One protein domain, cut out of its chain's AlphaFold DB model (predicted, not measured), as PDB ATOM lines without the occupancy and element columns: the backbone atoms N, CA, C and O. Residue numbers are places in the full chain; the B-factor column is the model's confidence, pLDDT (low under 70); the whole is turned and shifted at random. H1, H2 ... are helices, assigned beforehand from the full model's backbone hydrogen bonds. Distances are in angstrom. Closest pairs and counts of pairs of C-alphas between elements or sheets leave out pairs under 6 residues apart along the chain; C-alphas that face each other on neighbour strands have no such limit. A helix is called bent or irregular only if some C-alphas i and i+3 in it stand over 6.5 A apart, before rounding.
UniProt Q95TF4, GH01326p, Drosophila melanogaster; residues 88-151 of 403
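This is residues 88 to 151 of the 403 residues of the protein "GH01326p" of Drosophila melanogaster (UniProt Q95TF4). This is a long, narrow V: H1 and H2 follow each other along one limb, and the bent H3 folds back as the other, meeting H2 at the corner. The printed part has 64 residues, helices H1, H2 and H3 in that order and no named strand: all helix, loose, radius of gyration of the C-alphas 15.1 A, spans 45 by 22 by 16 A.

Start at H1, residues 90 to 101, apart from H2, residues 105 to 116. H3, residues 120 to 149, one helix by its hydrogen bonds, is bent: C-alphas 133 and 136 are 6.6 A apart, between arms H3a, residues 120 to 133, and H3b, residues 136 to 149. H2 and H3a touch only at the corner, the closest C-alphas being Gly 114 and Trp 120, 4.6 A, at a steep tilt of 54 degrees, opposite ways. O i to N i+4 pairs are all within hydrogen-bond range in H1, H3a and H3b, 6 of 8 in H2.

Find C-alpha 90 at (8.816, 19.027, 47.356); H1 runs 17.1 A, H2 15.8 A, H3a 19.9 A and H3b 19.7 A, to C-alpha 149 at (18.502, 34.543, 49.203).

Both links are tight, the printed part has no cut, and pLDDT is under 70 at residues 103 to 108, 110 to 113 and 118.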
ATOM      1  N   ALA A  88       5.359  21.933  52.362       89.24
ATOM      2  CA  ALA A  88       5.080  20.695  53.089       89.24
ATOM      3  C   ALA A  88       5.700  19.488  52.372       89.24
ATOM      4  O   ALA A  88       6.292  18.615  53.010       89.24
ATOM      5  N   LYS A  89       5.613  19.467  51.037       90.37
ATOM      6  CA  LYS A  89       6.282  18.490  50.171       90.37
ATOM      7  C   LYS A  89       7.052  19.197  49.059       90.37
ATOM      8  O   LYS A  89       6.690  20.280  48.613       90.37
ATOM      9  N   SER A  90       8.103  18.552  48.552       90.17
ATOM     10  CA  SER A  90       8.816  19.027  47.356       90.17
ATOM     11  C   SER A  90       7.912  19.066  46.118       90.17
ATOM     12  O   SER A  90       8.085  19.932  45.266       90.17
ATOM     13  N   ALA A  91       6.924  18.168  46.046       91.34
ATOM     14  CA  ALA A  91       5.921  18.128  44.984       91.34
ATOM     15  C   ALA A  91       5.101  19.426  44.883       91.34
ATOM     16  O   ALA A  91       4.839  19.880  43.772       91.34
ATOM     17  N   ASP A  92       4.769  20.055  46.015       90.82
ATOM     18  CA  ASP A  92       3.974  21.291  46.050       90.82
ATOM     19  C   ASP A  92       4.700  22.431  45.320       90.82
ATOM     20  O   ASP A  92       4.091  23.199  44.574       90.82
ATOM     21  N   PHE A  93       6.027  22.496  45.476       88.00
ATOM     22  CA  PHE A  93       6.865  23.471  44.783       88.00
ATOM     23  C   PHE A  93       6.883  23.246  43.266       88.00
ATOM     24  O   PHE A  93       6.761  24.205  42.496       88.00
ATOM     25  N   TYR A  94       7.018  21.991  42.824       89.79
ATOM     26  CA  TYR A  94       6.986  21.668  41.397       89.79
ATOM     27  C   TYR A  94       5.620  21.990  40.794       89.79
ATOM     28  O   TYR A  94       5.555  22.630  39.750       89.79
ATOM     29  N   PHE A  95       4.534  21.636  41.482       87.26
ATOM     30  CA  PHE A  95       3.177  21.927  41.027       87.26
ATOM     31  C   PHE A  95       2.907  23.436  40.907       87.26
ATOM     32  O   PHE A  95       2.378  23.889  39.887       87.26
ATOM     33  N   ALA A  96       3.329  24.231  41.896       85.94
ATOM     34  CA  ALA A  96       3.204  25.688  41.850       85.94
ATOM     35  C   ALA A  96       3.994  26.298  40.677       85.94
ATOM     36  O   ALA A  96       3.491  27.170  39.968       85.94
ATOM     37  N   SER A  97       5.210  25.798  40.436       84.52
ATOM     38  CA  SER A  97       6.063  26.258  39.335       84.52
ATOM     39  C   SER A  97       5.484  25.882  37.967       84.52
ATOM     40  O   SER A  97       5.433  26.722  37.072       84.52
ATOM     41  N   CYS A  98       4.990  24.650  37.809       82.15
ATOM     42  CA  CYS A  98       4.351  24.192  36.575       82.15
ATOM     43  C   CYS A  98       3.082  24.992  36.267       82.15
ATOM     44  O   CYS A  98       2.912  25.440  35.138       82.15
ATOM     45  N   THR A  99       2.227  25.238  37.261       80.50
ATOM     46  CA  THR A  99       1.003  26.040  37.073       80.50
ATOM     47  C   THR A  99       1.329  27.459  36.606       80.50
ATOM     48  O   THR A  99       0.641  27.998  35.748       80.50
ATOM     49  N   HIS A 100       2.412  28.053  37.118       77.36
ATOM     50  CA  HIS A 100       2.879  29.356  36.644       77.36
ATOM     51  C   HIS A 100       3.456  29.297  35.215       77.36
ATOM     52  O   HIS A 100       3.362  30.274  34.474       77.36
ATOM     53  N   ALA A 101       4.070  28.180  34.815       77.11
ATOM     54  CA  ALA A 101       4.598  28.001  33.463       77.11
ATOM     55  C   ALA A 101       3.485  27.783  32.420       77.11
ATOM     56  O   ALA A 101       3.588  28.285  31.301       77.11
ATOM     57  N   PHE A 102       2.411  27.076  32.785       71.16
ATOM     58  CA  PHE A 102       1.275  26.796  31.908       71.16
ATOM     59  C   PHE A 102       0.263  27.951  31.887       71.16
ATOM     60  O   PHE A 102      -0.748  27.927  32.583       71.16
ATOM     61  N   SER A 103       0.517  28.964  31.057       67.89
ATOM     62  CA  SER A 103      -0.475  30.008  30.761       67.89
ATOM     63  C   SER A 103      -1.450  29.560  29.665       67.89
ATOM     64  O   SER A 103      -1.076  28.806  28.766       67.89
ATOM     65  N   SER A 104      -2.686  30.070  29.688       64.33
ATOM     66  CA  SER A 104      -3.700  29.827  28.646       64.33
ATOM     67  C   SER A 104      -3.222  30.204  27.238       64.33
ATOM     68  O   SER A 104      -3.647  29.591  26.260       64.33
ATOM     69  N   LEU A 105      -2.276  31.144  27.145       63.74
ATOM     70  CA  LEU A 105      -1.616  31.564  25.906       63.74
ATOM     71  C   LEU A 105      -0.924  30.401  25.177       63.74
ATOM     72  O   LEU A 105      -0.820  30.426  23.955       63.74
ATOM     73  N   ILE A 106      -0.483  29.364  25.896       67.24
ATOM     74  CA  ILE A 106       0.141  28.178  25.291       67.24
ATOM     75  C   ILE A 106      -0.834  27.481  24.332       67.24
ATOM     76  O   ILE A 106      -0.418  27.018  23.277       67.24
ATOM     77  N   PHE A 107      -2.129  27.436  24.651       66.08
ATOM     78  CA  PHE A 107      -3.102  26.692  23.849       66.08
ATOM     79  C   PHE A 107      -3.550  27.442  22.591       66.08
ATOM     80  O   PHE A 107      -3.680  26.827  21.533       66.08
ATOM     81  N   SER A 108      -3.778  28.755  22.684       67.44
ATOM     82  CA  SER A 108      -4.277  29.552  21.556       67.44
ATOM     83  C   SER A 108      -3.154  30.086  20.671       67.44
ATOM     84  O   SER A 108      -3.212  29.962  19.447       67.44
ATOM     85  N   GLU A 109      -2.116  30.659  21.278       70.20
ATOM     86  CA  GLU A 109      -1.073  31.356  20.533       70.20
ATOM     87  C   GLU A 109      -0.122  30.355  19.890       70.20
ATOM     88  O   GLU A 109       0.061  30.410  18.681       70.20
ATOM     89  N   LEU A 110       0.439  29.391  20.640       67.73
ATOM     90  CA  LEU A 110       1.420  28.454  20.064       67.73
ATOM     91  C   LEU A 110       0.836  27.671  18.883       67.73
ATOM     92  O   LEU A 110       1.519  27.477  17.880       67.73
ATOM     93  N   SER A 111      -0.435  27.276  18.982       66.98
ATOM     94  CA  SER A 111      -1.160  26.605  17.900       66.98
ATOM     95  C   SER A 111      -1.265  27.496  16.661       66.98
ATOM     96  O   SER A 111      -0.976  27.057  15.550       66.98
ATOM     97  N   THR A 112      -1.606  28.772  16.850       69.75
ATOM     98  CA  THR A 112      -1.714  29.748  15.759       69.75
ATOM     99  C   THR A 112      -0.344  30.050  15.141       69.75
ATOM    100  O   THR A 112      -0.199  30.020  13.919       69.75
ATOM    101  N   PHE A 113       0.690  30.257  15.962       69.30
ATOM    102  CA  PHE A 113       2.065  30.493  15.510       69.30
ATOM    103  C   PHE A 113       2.616  29.304  14.708       69.30
ATOM    104  O   PHE A 113       3.226  29.509  13.657       69.30
ATOM    105  N   GLY A 114       2.371  28.068  15.152       72.15
ATOM    106  CA  GLY A 114       2.797  26.868  14.429       72.15
ATOM    107  C   GLY A 114       2.160  26.740  13.041       72.15
ATOM    108  O   GLY A 114       2.820  26.296  12.102       72.15
ATOM    109  N   ILE A 115       0.905  27.171  12.889       71.15
ATOM    110  CA  ILE A 115       0.203  27.160  11.597       71.15
ATOM    111  C   ILE A 115       0.706  28.295  10.690       71.15
ATOM    112  O   ILE A 115       0.961  28.063   9.510       71.15
ATOM    113  N   LEU A 116       0.900  29.504  11.228       75.18
ATOM    114  CA  LEU A 116       1.291  30.679  10.437       75.18
ATOM    115  C   LEU A 116       2.749  30.644   9.946       75.18
ATOM    116  O   LEU A 116       3.037  31.153   8.863       75.18
ATOM    117  N   HIS A 117       3.677  30.060  10.711       71.44
ATOM    118  CA  HIS A 117       5.122  30.168  10.448       71.44
ATOM    119  C   HIS A 117       5.763  28.936   9.788       71.44
ATOM    120  O   HIS A 117       6.958  28.694   9.955       71.44
ATOM    121  N   GLY A 118       5.003  28.182   8.990       68.60
ATOM    122  CA  GLY A 118       5.570  27.116   8.152       68.60
ATOM    123  C   GLY A 118       5.496  25.711   8.748       68.60
ATOM    124  O   GLY A 118       6.300  24.849   8.394       68.60
ATOM    125  N   GLY A 119       4.519  25.463   9.622       73.51
ATOM    126  CA  GLY A 119       4.180  24.132  10.106       73.51
ATOM    127  C   GLY A 119       4.665  23.843  11.524       73.51
ATOM    128  O   GLY A 119       5.645  24.395  12.030       73.51
ATOM    129  N   TRP A 120       3.958  22.917  12.169       74.85
ATOM    130  CA  TRP A 120       4.125  22.596  13.583       74.85
ATOM    131  C   TRP A 120       5.527  22.065  13.927       74.85
ATOM    132  O   TRP A 120       6.052  22.389  14.988       74.85
ATOM    133  N   LEU A 121       6.179  21.306  13.039       78.19
ATOM    134  CA  LEU A 121       7.473  20.686  13.350       78.19
ATOM    135  C   LEU A 121       8.609  21.698  13.500       78.19
ATOM    136  O   LEU A 121       9.351  21.631  14.476       78.19
ATOM    137  N   LEU A 122       8.757  22.628  12.549       78.95
ATOM    138  CA  LEU A 122       9.818  23.639  12.615       78.95
ATOM    139  C   LEU A 122       9.621  24.528  13.843       78.95
ATOM    140  O   LEU A 122      10.580  24.829  14.555       78.95
ATOM    141  N   PHE A 123       8.365  24.870  14.131       79.26
ATOM    142  CA  PHE A 123       7.999  25.615  15.324       79.26
ATOM    143  C   PHE A 123       8.354  24.865  16.614       79.26
ATOM    144  O   PHE A 123       8.986  25.447  17.492       79.26
ATOM    145  N   ILE A 124       8.012  23.576  16.729       82.74
ATOM    146  CA  ILE A 124       8.338  22.781  17.920       82.74
ATOM    147  C   ILE A 124       9.850  22.659  18.106       82.74
ATOM    148  O   ILE A 124      10.328  22.817  19.227       82.74
ATOM    149  N   ILE A 125      10.619  22.424  17.038       85.82
ATOM    150  CA  ILE A 125      12.085  22.344  17.134       85.82
ATOM    151  C   ILE A 125      12.653  23.670  17.655       85.82
ATOM    152  O   ILE A 125      13.412  23.674  18.627       85.82
ATOM    153  N   ALA A 126      12.245  24.799  17.069       86.23
ATOM    154  CA  ALA A 126      12.678  26.121  17.517       86.23
ATOM    155  C   ALA A 126      12.247  26.411  18.968       86.23
ATOM    156  O   ALA A 126      13.040  26.927  19.760       86.23
ATOM    157  N   TYR A 127      11.024  26.026  19.341       83.85
ATOM    158  CA  TYR A 127      10.495  26.172  20.695       83.85
ATOM    159  C   TYR A 127      11.314  25.368  21.711       83.85
ATOM    160  O   TYR A 127      11.718  25.911  22.739       83.85
ATOM    161  N   LEU A 128      11.630  24.104  21.416       89.46
ATOM    162  CA  LEU A 128      12.447  23.254  22.286       89.46
ATOM    163  C   LEU A 128      13.877  23.787  22.429       89.46
ATOM    164  O   LEU A 128      14.411  23.797  23.539       89.46
ATOM    165  N   MET A 129      14.483  24.282  21.346       92.49
ATOM    166  CA  MET A 129      15.804  24.915  21.405       92.49
ATOM    167  C   MET A 129      15.788  26.184  22.267       92.49
ATOM    168  O   MET A 129      16.636  26.337  23.145       92.49
ATOM    169  N   GLY A 130      14.805  27.068  22.073       90.42
ATOM    170  CA  GLY A 130      14.639  28.264  22.904       90.42
ATOM    171  C   GLY A 130      14.402  27.921  24.377       90.42
ATOM    172  O   GLY A 130      14.988  28.533  25.269       90.42
ATOM    173  N   MET A 131      13.613  26.881  24.649       90.78
ATOM    174  CA  MET A 131      13.389  26.396  26.009       90.78
ATOM    175  C   MET A 131      14.674  25.875  26.659       90.78
ATOM    176  O   MET A 131      14.944  26.214  27.810       90.78
ATOM    177  N   LEU A 132      15.482  25.101  25.929       93.31
ATOM    178  CA  LEU A 132      16.717  24.513  26.447       93.31
ATOM    179  C   LEU A 132      17.818  25.556  26.681       93.31
ATOM    180  O   LEU A 132      18.467  25.527  27.724       93.31
ATOM    181  N   PHE A 133      18.032  26.469  25.730       94.28
ATOM    182  CA  PHE A 133      19.164  27.402  25.771       94.28
ATOM    183  C   PHE A 133      18.860  28.736  26.459       94.28
ATOM    184  O   PHE A 133      19.784  29.372  26.958       94.28
ATOM    185  N   TYR A 134      17.599  29.167  26.505       93.06
ATOM    186  CA  TYR A 134      17.224  30.466  27.070       93.06
ATOM    187  C   TYR A 134      16.347  30.323  28.318       93.06
ATOM    188  O   TYR A 134      16.740  30.762  29.401       93.06
ATOM    189  N   SER A 135      15.188  29.667  28.209       90.91
ATOM    190  CA  SER A 135      14.221  29.624  29.318       90.91
ATOM    191  C   SER A 135      14.721  28.808  30.511       90.91
ATOM    192  O   SER A 135      14.599  29.258  31.651       90.91
ATOM    193  N   LEU A 136      15.297  27.625  30.274       91.39
ATOM    194  CA  LEU A 136      15.749  26.728  31.337       91.39
ATOM    195  C   LEU A 136      16.895  27.338  32.173       91.39
ATOM    196  O   LEU A 136      16.761  27.353  33.398       91.39
ATOM    197  N   PRO A 137      17.972  27.909  31.589       95.56
ATOM    198  CA  PRO A 137      19.012  28.581  32.368       95.56
ATOM    199  C   PRO A 137      18.480  29.751  33.200       95.56
ATOM    200  O   PRO A 137      18.818  29.863  34.379       95.56
ATOM    201  N   ILE A 138      17.610  30.593  32.628       93.05
ATOM    202  CA  ILE A 138      17.022  31.738  33.341       93.05
ATOM    203  C   ILE A 138      16.154  31.261  34.506       93.05
ATOM    204  O   ILE A 138      16.281  31.774  35.621       93.05
ATOM    205  N   PHE A 139      15.315  30.248  34.278       89.89
ATOM    206  CA  PHE A 139      14.482  29.656  35.320       89.89
ATOM    207  C   PHE A 139      15.328  29.088  36.466       89.89
ATOM    208  O   PHE A 139      15.033  29.342  37.634       89.89
ATOM    209  N   LEU A 140      16.410  28.370  36.149       92.72
ATOM    210  CA  LEU A 140      17.323  27.824  37.153       92.72
ATOM    211  C   LEU A 140      18.014  28.933  37.956       92.72
ATOM    212  O   LEU A 140      18.025  28.862  39.183       92.72
ATOM    213  N   ILE A 141      18.528  29.981  37.304       92.18
ATOM    214  CA  ILE A 141      19.143  31.133  37.988       92.18
ATOM    215  C   ILE A 141      18.135  31.801  38.929       92.18
ATOM    216  O   ILE A 141      18.457  32.075  40.087       92.18
ATOM    217  N   GLN A 142      16.901  32.019  38.471       88.64
ATOM    218  CA  GLN A 142      15.843  32.613  39.285       88.64
ATOM    219  C   GLN A 142      15.468  31.720  40.479       88.64
ATOM    220  O   GLN A 142      15.302  32.219  41.597       88.64
ATOM    221  N   ALA A 143      15.375  30.406  40.270       88.74
ATOM    222  CA  ALA A 143      15.097  29.445  41.330       88.74
ATOM    223  C   ALA A 143      16.227  29.410  42.372       88.74
ATOM    224  O   ALA A 143      15.952  29.493  43.571       88.74
ATOM    225  N   PHE A 144      17.493  29.361  41.943       90.45
ATOM    226  CA  PHE A 144      18.647  29.403  42.846       90.45
ATOM    227  C   PHE A 144      18.716  30.721  43.618       90.45
ATOM    228  O   PHE A 144      18.899  30.696  44.836       90.45
ATOM    229  N   LEU A 145      18.487  31.860  42.958       87.40
ATOM    230  CA  LEU A 145      18.433  33.164  43.621       87.40
ATOM    231  C   LEU A 145      17.350  33.190  44.711       87.40
ATOM    232  O   LEU A 145      17.600  33.670  45.817       87.40
ATOM    233  N   GLY A 146      16.166  32.634  44.443       87.15
ATOM    234  CA  GLY A 146      15.084  32.529  45.426       87.15
ATOM    235  C   GLY A 146      15.397  31.588  46.597       87.15
ATOM    236  O   GLY A 146      15.039  31.884  47.740       87.15
ATOM    237  N   GLN A 147      16.083  30.472  46.340       87.67
ATOM    238  CA  GLN A 147      16.446  29.506  47.380       87.67
ATOM    239  C   GLN A 147      17.577  30.015  48.279       87.67
ATOM    240  O   GLN A 147      17.439  29.961  49.501       87.67
ATOM    241  N   PHE A 148      18.657  30.553  47.702       84.03
ATOM    242  CA  PHE A 148      19.822  31.023  48.459       84.03
ATOM    243  C   PHE A 148      19.599  32.370  49.141       84.03
ATOM    244  O   PHE A 148      20.120  32.590  50.231       84.03
ATOM    245  N   SER A 149      18.816  33.274  48.539       83.07
ATOM    246  CA  SER A 149      18.502  34.543  49.203       83.07
ATOM    247  C   SER A 149      17.532  34.368  50.366       83.07
ATOM    248  O   SER A 149      17.434  35.283  51.182       83.07
ATOM    249  N   SER A 150      16.769  33.262  50.405       81.31
ATOM    250  CA  SER A 150      15.675  32.996  51.356       81.31
ATOM    251  C   SER A 150      14.808  34.233  51.649       81.31
ATOM    252  O   SER A 150      14.316  34.429  52.759       81.31
ATOM    253  N   SER A 151      14.641  35.091  50.637       79.97
ATOM    254  CA  SER A 151      14.071  36.435  50.728       79.97
ATOM    255  C   SER A 151      13.124  36.700  49.560       79.97
ATOM    256  O   SER A 151      13.203  36.051  48.521       79.97
TER     257      SER A 151